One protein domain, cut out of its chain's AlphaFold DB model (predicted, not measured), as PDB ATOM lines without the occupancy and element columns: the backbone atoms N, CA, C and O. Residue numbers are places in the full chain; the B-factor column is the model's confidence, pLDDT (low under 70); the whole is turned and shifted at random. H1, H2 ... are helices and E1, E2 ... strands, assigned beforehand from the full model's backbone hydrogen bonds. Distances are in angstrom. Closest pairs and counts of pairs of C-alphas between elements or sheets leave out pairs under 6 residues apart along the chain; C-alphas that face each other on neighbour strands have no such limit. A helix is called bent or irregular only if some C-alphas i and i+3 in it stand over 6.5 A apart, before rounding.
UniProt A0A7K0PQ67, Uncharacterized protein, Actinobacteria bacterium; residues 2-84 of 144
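What this domain is: This is residues 2 to 84 of the 144 residues of an uncharacterized protein of Actinobacteria bacterium (UniProt A0A7K0PQ67). Three helices are packed crosswise, with a small strand hairpin at one end of the cluster. H2 and H3 meet near their first residues as an L, H1 crosses H3 and reaches H2 with residues 20 to 24, and the hairpin E1 and E2 sits to the side of H3, with E1 near residues 60 to 64 of H3 and E2 near Leu 25 of H1. The printed part has 83 residues, with three named helices followed by two named strands, in the order H1, H2, H3, E1, E2; the strands form one antiparallel sheet, order E1 - E2, and the class is mostly helix. The whole is compact, with a radius of gyration of the C-alphas of 12.3 A, and spans 41 by 27 by 20 A.

How they stand to each other: Start with H1, residues 11 to 26, and H2, residues 37 to 46: they only just touch, with 3 pairs of C-alphas within 8 A, the closest being Val 21 and Ile 40 at 7.2 A. They run opposite ways at a steep tilt of 67 degrees. H3, residues 53 to 65, touches H1 with residues 59 to 63 alone; the closest C-alphas, of Leu 18 and Leu 59, are 6.0 A apart, and the lines are about perpendicular at 76 degrees. H3 touches H2 with residues 53 to 56 alone, closest at the C-alphas of Asn 37 and Asp 53, 5.9 A, and again about perpendicular, at 79 degrees. Now look at E1, residues 72 to 75, and E2, residues 78 to 81, an antiparallel hairpin at 143 degrees; N 73 and O 80 are 2.9 A apart and N 80 and O 73 3.1 A, both within hydrogen-bond range. The closest C-alphas of H1 and E2, of Leu 25 and Phe 80, are 6.7 A apart, while H1 and E1 are only just apart, at 8.1 A. In H2 and H3 every O i to N i+4 pair is within hydrogen-bond range; in H1 9 of 12 are.

Where its parts are: Find C-alpha 11 at (197.778, 130.740, 174.769); from there H1 runs 21.5 A to C-alpha 26. It has a kink of 37 degrees near residue 18 and is only just irregular, with C-alphas 15 and 18 6.52 A apart. H2 covers 14.5 A, and H3 runs 18.4 A from C-alpha 53 at (185.143, 117.448, 172.953). E1 and E2 are each 10.7 A long, and E2 ends at C-alpha 81, (174.479, 127.814, 185.166).

The domain as a whole: The C-alphas of Glu 2 and Asn 84, first and last printed, are the two farthest apart, at 40.8 A. The printed part has no cut; the link E1 to E2 is tight, the other three are short, and none is long. Mean pLDDT of the printed part is 89.7; look for values under 70 at residues 2 to 5 and 29 to 32.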
ATOM      1  N   GLU A   2     207.824 120.184 178.305       42.47
ATOM      2  CA  GLU A   2     206.818 120.234 179.369       42.47
ATOM      3  C   GLU A   2     205.626 119.386 178.927       42.47
ATOM      4  O   GLU A   2     205.089 119.561 177.830       42.47
ATOM      5  N   LYS A   3     205.261 118.399 179.747       43.28
ATOM      6  CA  LYS A   3     203.998 117.687 179.588       43.28
ATOM      7  C   LYS A   3     202.909 118.726 179.808       43.28
ATOM      8  O   LYS A   3     202.625 119.052 180.953       43.28
ATOM      9  N   ASN A   4     202.340 119.236 178.722       51.44
ATOM     10  CA  ASN A   4     201.171 120.100 178.786       51.44
ATOM     11  C   ASN A   4     200.076 119.297 179.493       51.44
ATOM     12  O   ASN A   4     199.565 118.312 178.947       51.44
ATOM     13  N   SER A   5     199.831 119.616 180.762       63.25
ATOM     14  CA  SER A   5     198.897 118.858 181.573       63.25
ATOM     15  C   SER A   5     197.482 119.145 181.072       63.25
ATOM     16  O   SER A   5     197.220 120.159 180.422       63.25
ATOM     17  N   PHE A   6     196.523 118.268 181.372       72.06
ATOM     18  CA  PHE A   6     195.115 118.576 181.103       72.06
ATOM     19  C   PHE A   6     194.671 119.885 181.789       72.06
ATOM     20  O   PHE A   6     193.657 120.453 181.405       72.06
ATOM     21  N   LEU A   7     195.415 120.373 182.782       79.38
ATOM     22  CA  LEU A   7     195.068 121.548 183.570       79.38
ATOM     23  C   LEU A   7     195.445 122.852 182.852       79.38
ATOM     24  O   LEU A   7     194.676 123.809 182.914       79.38
ATOM     25  N   ASP A   8     196.553 122.862 182.111       88.06
ATOM     26  CA  ASP A   8     197.164 124.095 181.607       88.06
ATOM     27  C   ASP A   8     196.656 124.446 180.210       88.06
ATOM     28  O   ASP A   8     196.810 123.665 179.271       88.06
ATOM     29  N   LEU A   9     196.030 125.613 180.056       92.88
ATOM     30  CA  LEU A   9     195.571 126.100 178.753       92.88
ATOM     31  C   LEU A   9     196.753 126.593 177.907       92.88
ATOM     32  O   LEU A   9     197.653 127.260 178.411       92.88
ATOM     33  N   THR A  10     196.734 126.299 176.605       94.81
ATOM     34  CA  THR A  10     197.631 126.980 175.657       94.81
ATOM     35  C   THR A  10     197.239 128.457 175.517       94.81
ATOM     36  O   THR A  10     196.085 128.788 175.793       94.81
ATOM     37  N   PRO A  11     198.127 129.338 175.012       95.38
ATOM     38  CA  PRO A  11     197.778 130.740 174.769       95.38
ATOM     39  C   PRO A  11     196.513 130.905 173.916       95.38
ATOM     40  O   PRO A  11     195.621 131.666 174.271       95.38
ATOM     41  N   HIS A  12     196.369 130.105 172.851       95.19
ATOM     42  CA  HIS A  12     195.154 130.102 172.023       95.19
ATOM     43  C   HIS A  12     193.909 129.690 172.815       95.19
ATOM     44  O   HIS A  12     192.850 130.309 172.716       95.19
ATOM     45  N   GLU A  13     194.027 128.653 173.648       96.31
ATOM     46  CA  GLU A  13     192.924 128.212 174.499       96.31
ATOM     47  C   GLU A  13     192.522 129.278 175.523       96.31
ATOM     48  O   GLU A  13     191.329 129.489 175.725       96.31
ATOM     49  N   SER A  14     193.481 129.952 176.159       95.75
ATOM     50  CA  SER A  14     193.208 130.955 177.194       95.75
ATOM     51  C   SER A  14     192.739 132.298 176.638       95.75
ATOM     52  O   SER A  14     191.870 132.923 177.239       95.75
ATOM     53  N   GLU A  15     193.302 132.750 175.517       95.81
ATOM     54  CA  GLU A  15     193.089 134.105 174.989       95.81
ATOM     55  C   GLU A  15     191.965 134.169 173.950       95.81
ATOM     56  O   GLU A  15     191.333 135.214 173.806       95.81
ATOM     57  N   VAL A  16     191.675 133.059 173.258       95.75
ATOM     58  CA  VAL A  16     190.659 133.009 172.193       95.75
ATOM     59  C   VAL A  16     189.493 132.109 172.586       95.75
ATOM     60  O   VAL A  16     188.353 132.567 172.702       95.75
ATOM     61  N   LEU A  17     189.758 130.823 172.836       97.00
ATOM     62  CA  LEU A  17     188.687 129.835 173.006       97.00
ATOM     63  C   LEU A  17     187.927 130.003 174.324       97.00
ATOM     64  O   LEU A  17     186.698 129.907 174.346       97.00
ATOM     65  N   LEU A  18     188.636 130.246 175.428       96.50
ATOM     66  CA  LEU A  18     188.037 130.385 176.751       96.50
ATOM     67  C   LEU A  18     187.044 131.562 176.806       96.50
ATOM     68  O   LEU A  18     185.901 131.310 177.195       96.50
ATOM     69  N   PRO A  19     187.382 132.795 176.368       96.38
ATOM     70  CA  PRO A  19     186.419 133.894 176.305       96.38
ATOM     71  C   PRO A  19     185.175 133.574 175.469       96.38
ATOM     72  O   PRO A  19     184.059 133.862 175.906       96.38
ATOM     73  N   LEU A  20     185.335 132.931 174.304       95.44
ATOM     74  CA  LEU A  20     184.203 132.537 173.456       95.44
ATOM     75  C   LEU A  20     183.286 131.536 174.171       95.44
ATOM     76  O   LEU A  20     182.067 131.713 174.207       95.44
ATOM     77  N   VAL A  21     183.859 130.506 174.800       95.81
ATOM     78  CA  VAL A  21     183.085 129.514 175.563       95.81
ATOM     79  C   VAL A  21     182.390 130.156 176.767       95.81
ATOM     80  O   VAL A  21     181.237 129.822 177.048       95.81
ATOM     81  N   VAL A  22     183.037 131.104 177.450       95.94
ATOM     82  CA  VAL A  22     182.425 131.855 178.556       95.94
ATOM     83  C   VAL A  22     181.203 132.634 178.071       95.94
ATOM     84  O   VAL A  22     180.131 132.499 178.661       95.94
ATOM     85  N   GLN A  23     181.307 133.358 176.951       93.12
ATOM     86  CA  GLN A  23     180.174 134.091 176.373       93.12
ATOM     87  C   GLN A  23     179.004 133.169 175.991       93.12
ATOM     88  O   GLN A  23     177.840 133.507 176.219       93.12
ATOM     89  N   ILE A  24     179.298 131.977 175.464       91.31
ATOM     90  CA  ILE A  24     178.278 130.974 175.120       91.31
ATOM     91  C   ILE A  24     177.536 130.474 176.370       91.31
ATOM     92  O   ILE A  24     176.326 130.225 176.308       91.31
ATOM     93  N   LEU A  25     178.249 130.297 177.488       92.88
ATOM     94  CA  LEU A  25     177.741 129.617 178.683       92.88
ATOM     95  C   LEU A  25     177.170 130.553 179.758       92.88
ATOM     96  O   LEU A  25     176.241 130.145 180.453       92.88
ATOM     97  N   GLN A  26     177.660 131.790 179.889       89.31
ATOM     98  CA  GLN A  26     177.293 132.688 180.998       89.31
ATOM     99  C   GLN A  26     175.795 133.041 181.042       89.31
ATOM    100  O   GLN A  26     175.239 133.268 182.106       89.31
ATOM    101  N   HIS A  27     175.110 133.015 179.895       81.56
ATOM    102  CA  HIS A  27     173.686 133.364 179.779       81.56
ATOM    103  C   HIS A  27     172.746 132.144 179.855       81.56
ATOM    104  O   HIS A  27     171.636 132.159 179.307       81.56
ATOM    105  N   ARG A  28     173.199 131.025 180.434       76.94
ATOM    106  CA  ARG A  28     172.477 129.738 180.435       76.94
ATOM    107  C   ARG A  28     171.932 129.402 181.818       76.94
ATOM    108  O   ARG A  28     172.322 128.419 182.428       76.94
ATOM    109  N   GLU A  29     170.995 130.219 182.281       69.75
ATOM    110  CA  GLU A  29     170.533 130.253 183.679       69.75
ATOM    111  C   GLU A  29     169.561 129.131 184.095       69.75
ATOM    112  O   GLU A  29     169.059 129.139 185.213       69.75
ATOM    113  N   THR A  30     169.221 128.179 183.219       64.94
ATOM    114  CA  THR A  30     168.248 127.121 183.557       64.94
ATOM    115  C   THR A  30     168.616 125.772 182.954       64.94
ATOM    116  O   THR A  30     169.211 125.691 181.878       64.94
ATOM    117  N   LYS A  31     168.170 124.695 183.615       62.69
ATOM    118  CA  LYS A  31     168.297 123.288 183.187       62.69
ATOM    119  C   LYS A  31     167.662 122.956 181.828       62.69
ATOM    120  O   LYS A  31     167.867 121.861 181.318       62.69
ATOM    121  N   GLU A  32     166.868 123.868 181.271       69.50
ATOM    122  CA  GLU A  32     166.244 123.756 179.947       69.50
ATOM    123  C   GLU A  32     167.124 124.391 178.857       69.50
ATOM    124  O   GLU A  32     167.092 123.982 177.697       69.50
ATOM    125  N   LYS A  33     167.988 125.343 179.235       73.69
ATOM    126  CA  LYS A  33     168.909 126.060 178.342       73.69
ATOM    127  C   LYS A  33     170.302 125.423 178.334       73.69
ATOM    128  O   LYS A  33     171.313 126.108 178.464       73.69
ATOM    129  N   VAL A  34     170.355 124.104 178.164       84.44
ATOM    130  CA  VAL A  34     171.608 123.335 178.197       84.44
ATOM    131  C   VAL A  34     172.364 123.421 176.870       84.44
ATOM    132  O   VAL A  34     171.786 123.271 175.782       84.44
ATOM    133  N   PHE A  35     173.682 123.595 176.963       90.25
ATOM    134  CA  PHE A  35     174.600 123.513 175.828       90.25
ATOM    135  C   PHE A  35     175.433 122.233 175.889       90.25
ATOM    136  O   PHE A  35     176.222 122.029 176.808       90.25
ATOM    137  N   SER A  36     175.257 121.361 174.897       93.31
ATOM    138  CA  SER A  36     176.094 120.172 174.724       93.31
ATOM    139  C   SER A  36     177.440 120.540 174.095       93.31
ATOM    140  O   SER A  36     177.559 121.585 173.449       93.31
ATOM    141  N   ASN A  37     178.437 119.654 174.206       94.31
ATOM    142  CA  ASN A  37     179.712 119.809 173.488       94.31
ATOM    143  C   ASN A  37     179.483 120.053 171.990       94.31
ATOM    144  O   ASN A  37     180.091 120.944 171.409       94.31
ATOM    145  N   THR A  38     178.556 119.313 171.374       94.62
ATOM    146  CA  THR A  38     178.216 119.474 169.955       94.62
ATOM    147  C   THR A  38     177.714 120.879 169.642       94.62
ATOM    148  O   THR A  38     178.161 121.467 168.663       94.62
ATOM    149  N   LYS A  39     176.828 121.442 170.475       93.75
ATOM    150  CA  LYS A  39     176.332 122.813 170.283       93.75
ATOM    151  C   LYS A  39     177.454 123.840 170.438       93.75
ATOM    152  O   LYS A  39     177.560 124.725 169.602       93.75
ATOM    153  N   ILE A  40     178.299 123.697 171.462       95.00
ATOM    154  CA  ILE A  40     179.451 124.589 171.684       95.00
ATOM    155  C   ILE A  40     180.387 124.549 170.475       95.00
ATOM    156  O   ILE A  40     180.708 125.591 169.917       95.00
ATOM    157  N   ARG A  41     180.766 123.349 170.027       95.94
ATOM    158  CA  ARG A  41     181.636 123.161 168.863       95.94
ATOM    159  C   ARG A  41     181.043 123.774 167.599       95.94
ATOM    160  O   ARG A  41     181.769 124.407 166.851       95.94
ATOM    161  N   ASN A  42     179.748 123.584 167.350       94.88
ATOM    162  CA  ASN A  42     179.105 124.139 166.158       94.88
ATOM    163  C   ASN A  42     179.134 125.671 166.171       94.88
ATOM    164  O   ASN A  42     179.464 126.259 165.151       94.88
ATOM    165  N   VAL A  43     178.875 126.297 167.325       93.31
ATOM    166  CA  VAL A  43     179.007 127.753 167.462       93.31
ATOM    167  C   VAL A  43     180.452 128.183 167.218       93.31
ATOM    168  O   VAL A  43     180.687 129.074 166.419       93.31
ATOM    169  N   LEU A  44     181.435 127.525 167.832       94.62
ATOM    170  CA  LEU A  44     182.849 127.870 167.641       94.62
ATOM    171  C   LEU A  44     183.313 127.716 166.185       94.62
ATOM    172  O   LEU A  44     184.076 128.548 165.703       94.62
ATOM    173  N   LYS A  45     182.779 126.733 165.452       95.81
ATOM    174  CA  LYS A  45     183.034 126.581 164.014       95.81
ATOM    175  C   LYS A  45     182.565 127.782 163.197       95.81
ATOM    176  O   LYS A  45     183.234 128.133 162.232       95.81
ATOM    177  N   GLU A  46     181.465 128.430 163.581       93.69
ATOM    178  CA  GLU A  46     181.003 129.673 162.940       93.69
ATOM    179  C   GLU A  46     181.983 130.837 163.169       93.69
ATOM    180  O   GLU A  46     182.063 131.743 162.342       93.69
ATOM    181  N   PHE A  47     182.785 130.776 164.238       91.81
ATOM    182  CA  PHE A  47     183.889 131.700 164.518       91.81
ATOM    183  C   PHE A  47     185.240 131.244 163.937       91.81
ATOM    184  O   PHE A  47     186.257 131.882 164.194       91.81
ATOM    185  N   GLY A  48     185.271 130.167 163.143       95.19
ATOM    186  CA  GLY A  48     186.495 129.642 162.528       95.19
ATOM    187  C   GLY A  48     187.314 128.699 163.416       95.19
ATOM    188  O   GLY A  48     188.411 128.307 163.027       95.19
ATOM    189  N   GLU A  49     186.785 128.296 164.572       96.25
ATOM    190  CA  GLU A  49     187.478 127.445 165.542       96.25
ATOM    191  C   GLU A  49     186.954 126.002 165.488       96.25
ATOM    192  O   GLU A  49     185.792 125.728 165.809       96.25
ATOM    193  N   ASP A  50     187.811 125.043 165.120       94.31
ATOM    194  CA  ASP A  50     187.487 123.611 165.181       94.31
ATOM    195  C   ASP A  50     188.165 122.960 166.386       94.31
ATOM    196  O   ASP A  50     189.383 122.783 166.424       94.31
ATOM    197  N   ILE A  51     187.361 122.606 167.387       94.56
ATOM    198  CA  ILE A  51     187.857 122.045 168.642       94.56
ATOM    199  C   ILE A  51     187.195 120.711 168.979       94.56
ATOM    200  O   ILE A  51     186.033 120.441 168.662       94.56
ATOM    201  N   SER A  52     187.947 119.870 169.679       94.44
ATOM    202  CA  SER A  52     187.486 118.571 170.155       94.44
ATOM    203  C   SER A  52     186.647 118.672 171.432       94.44
ATOM    204  O   SER A  52     186.781 119.586 172.247       94.44
ATOM    205  N   ASP A  53     185.846 117.637 171.683       93.06
ATOM    206  CA  ASP A  53     185.143 117.448 172.953       93.06
ATOM    207  C   ASP A  53     186.092 117.432 174.167       93.06
ATOM    208  O   ASP A  53     185.709 117.840 175.265       93.06
ATOM    209  N   GLY A  54     187.330 116.961 173.984       93.50
ATOM    210  CA  GLY A  54     188.364 116.988 175.019       93.50
ATOM    211  C   GLY A  54     188.772 118.413 175.392       93.50
ATOM    212  O   GLY A  54     188.818 118.737 176.577       93.50
ATOM    213  N   GLN A  55     188.977 119.272 174.391       94.75
ATOM    214  CA  GLN A  55     189.294 120.690 174.594       94.75
ATOM    215  C   GLN A  55     188.130 121.438 175.248       94.75
ATOM    216  O   GLN A  55     188.345 122.173 176.204       94.75
ATOM    217  N   ILE A  56     186.882 121.177 174.839       96.06
ATOM    218  CA  ILE A  56     185.707 121.770 175.503       96.06
ATOM    219  C   ILE A  56     185.680 121.400 176.990       96.06
ATOM    220  O   ILE A  56     185.494 122.268 177.844       96.06
ATOM    221  N   ARG A  57     185.905 120.123 177.329       95.44
ATOM    222  CA  ARG A  57     185.956 119.682 178.732       95.44
ATOM    223  C   ARG A  57     187.091 120.349 179.510       95.44
ATOM    224  O   ARG A  57     186.884 120.694 180.671       95.44
ATOM    225  N   LYS A  58     188.249 120.553 178.880       95.69
ATOM    226  CA  LYS A  58     189.399 121.266 179.455       95.69
ATOM    227  C   LYS A  58     189.087 122.740 179.745       95.69
ATOM    228  O   LYS A  58     189.398 123.237 180.827       95.69
ATOM    229  N   LEU A  59     188.406 123.419 178.823       96.75
ATOM    230  CA  LEU A  59     187.955 124.801 179.006       96.75
ATOM    231  C   LEU A  59     186.923 124.896 180.137       96.75
ATOM    232  O   LEU A  59     187.080 125.700 181.049       96.75
ATOM    233  N   VAL A  60     185.911 124.023 180.149       96.12
ATOM    234  CA  VAL A  60     184.898 123.987 181.222       96.12
ATOM    235  C   VAL A  60     185.522 123.674 182.584       96.12
ATOM    236  O   VAL A  60     185.106 124.240 183.596       96.12
ATOM    237  N   PHE A  61     186.519 122.789 182.630       96.00
ATOM    238  CA  PHE A  61     187.298 122.538 183.840       96.00
ATOM    239  C   PHE A  61     187.945 123.832 184.353       96.00
ATOM    240  O   PHE A  61     187.796 124.159 185.529       96.00
ATOM    241  N   ASN A  62     188.590 124.600 183.475       95.88
ATOM    242  CA  ASN A  62     189.212 125.870 183.839       95.88
ATOM    243  C   ASN A  62     188.190 126.926 184.286       95.88
ATOM    244  O   ASN A  62     188.421 127.598 185.288       95.88
ATOM    245  N   ILE A  63     187.032 127.020 183.628       96.31
ATOM    246  CA  ILE A  63     185.950 127.934 184.034       96.31
ATOM    247  C   ILE A  63     185.503 127.658 185.474       96.31
ATOM    248  O   ILE A  63     185.359 128.591 186.263       96.31
ATOM    249  N   ARG A  64     185.300 126.383 185.825       96.00
ATOM    250  CA  ARG A  64     184.812 125.975 187.152       96.00
ATOM    251  C   ARG A  64     185.839 126.198 188.252       96.00
ATOM    252  O   ARG A  64     185.494 126.739 189.293       96.00
ATOM    253  N   ASN A  65     187.080 125.769 188.031       94.88
ATOM    254  CA  ASN A  65     188.111 125.828 189.070       94.88
ATOM    255  C   ASN A  65     188.643 127.246 189.307       94.88
ATOM    256  O   ASN A  65     189.152 127.520 190.387       94.88
ATOM    257  N   ASN A  66     188.462 128.152 188.343       94.56
ATOM    258  CA  ASN A  66     188.811 129.566 188.484       94.56
ATOM    259  C   ASN A  66     187.589 130.467 188.734       94.56
ATOM    260  O   ASN A  66     187.720 131.686 188.713       94.56
ATOM    261  N   SER A  67     186.400 129.891 188.959       94.31
ATOM    262  CA  SER A  67     185.147 130.623 189.221       94.31
ATOM    263  C   SER A  67     184.808 131.710 188.186       94.31
ATOM    264  O   SER A  67     184.191 132.714 188.519       94.31
ATOM    265  N   ILE A  68     185.178 131.507 186.914       96.62
ATOM    266  CA  ILE A  68     184.889 132.466 185.828       96.62
ATOM    267  C   ILE A  68     183.376 132.544 185.577       96.62
ATOM    268  O   ILE A  68     182.838 133.607 185.283       96.62
ATOM    269  N   ILE A  69     182.686 131.406 185.707       95.31
ATOM    270  CA  ILE A  69     181.225 131.328 185.750       95.31
ATOM    271  C   ILE A  69     180.851 130.557 187.011       95.31
ATOM    272  O   ILE A  69     181.087 129.346 187.105       95.31
ATOM    273  N   GLU A  70     180.259 131.256 187.975       94.88
ATOM    274  CA  GLU A  70     179.794 130.644 189.214       94.88
ATOM    275  C   GLU A  70     178.700 129.611 188.938       94.88
ATOM    276  O   GLU A  70     177.818 129.807 188.105       94.88
ATOM    277  N   LEU A  71     178.758 128.486 189.657       95.12
ATOM    278  CA  LEU A  71     177.727 127.442 189.622       95.12
ATOM    279  C   LEU A  71     177.462 126.853 188.220       95.12
ATOM    280  O   LEU A  71     176.396 126.282 187.966       95.12
ATOM    281  N   LEU A  72     178.448 126.920 187.318       96.06
ATOM    282  CA  LEU A  72     178.423 126.200 186.048       96.06
ATOM    283  C   LEU A  72     178.519 124.690 186.300       96.06
ATOM    284  O   LEU A  72     179.594 124.152 186.573       96.06
ATOM    285  N   ILE A  73     177.416 123.970 186.129       95.56
ATOM    286  CA  ILE A  73     177.342 122.517 186.320       95.56
ATOM    287  C   ILE A  73     176.971 121.807 185.014       95.56
ATOM    288  O   ILE A  73     176.959 122.410 183.940       95.56
ATOM    289  N   ALA A  74     176.805 120.486 185.066       93.88
ATOM    290  CA  ALA A  74     176.436 119.687 183.902       93.88
ATOM    291  C   ALA A  74     175.482 118.555 184.271       93.88
ATOM    292  O   ALA A  74     175.568 117.992 185.364       93.88
ATOM    293  N   ASN A  75     174.635 118.188 183.316       90.75
ATOM    294  CA  ASN A  75     173.834 116.967 183.322       90.75
ATOM    295  C   ASN A  75     174.123 116.147 182.046       90.75
ATOM    296  O   ASN A  75     175.058 116.448 181.304       90.75
ATOM    297  N   HIS A  76     173.332 115.105 181.782       89.31
ATOM    298  CA  HIS A  76     173.502 114.250 180.600       89.31
ATOM    299  C   HIS A  76     173.305 114.990 179.261       89.31
ATOM    300  O   HIS A  76     173.784 114.518 178.236       89.31
ATOM    301  N   ASN A  77     172.654 116.157 179.266       89.88
ATOM    302  CA  ASN A  77     172.400 116.965 178.072       89.88
ATOM    303  C   ASN A  77     173.487 118.023 177.812       89.88
ATOM    304  O   ASN A  77     173.537 118.586 176.717       89.88
ATOM    305  N   GLY A  78     174.354 118.307 178.791       93.19
ATOM    306  CA  GLY A  78     175.424 119.302 178.682       93.19
ATOM    307  C   GLY A  78     175.508 120.263 179.871       93.19
ATOM    308  O   GLY A  78     175.139 119.911 180.993       93.19
ATOM    309  N   TYR A  79     176.009 121.474 179.619       95.38
ATOM    310  CA  TYR A  79     176.353 122.477 180.632       95.38
ATOM    311  C   TYR A  79     175.290 123.569 180.784       95.38
ATOM    312  O   TYR A  79     174.657 123.966 179.803       95.38
ATOM    313  N   PHE A  80     175.132 124.065 182.012       94.69
ATOM    314  CA  PHE A  80     174.258 125.187 182.361       94.69
ATOM    315  C   PHE A  80     174.693 125.829 183.690       94.69
ATOM    316  O   PHE A  80     175.366 125.188 184.502       94.69
ATOM    317  N   VAL A  81     174.298 127.081 183.908       94.38
ATOM    318  CA  VAL A  81     174.479 127.814 185.166       94.38
ATOM    319  C   VAL A  81     173.292 127.508 186.069       94.38
ATOM    320  O   VAL A  81     172.147 127.807 185.725       94.38
ATOM    321  N   ALA A  82     173.545 126.858 187.202       93.19
ATOM    322  CA  ALA A  82     172.482 126.484 188.122       93.19
ATOM    323  C   ALA A  82     172.034 127.669 188.977       93.19
ATOM    324  O   ALA A  82     172.842 128.307 189.645       93.19
ATOM    325  N   ASN A  83     170.722 127.892 189.030       92.12
ATOM    326  CA  ASN A  83     170.078 128.847 189.933       92.12
ATOM    327  C   ASN A  83     169.235 128.160 191.028       92.12
ATOM    328  O   ASN A  83     168.623 128.825 191.861       92.12
ATOM    329  N   ASN A  84     169.196 126.824 191.038       91.81
ATOM    330  CA  ASN A  84     168.419 126.026 191.976       91.81
ATOM    331  C   ASN A  84     169.334 125.262 192.945       91.81
ATOM    332  O   ASN A  84     170.230 124.521 192.540       91.81
TER     333      ASN A  84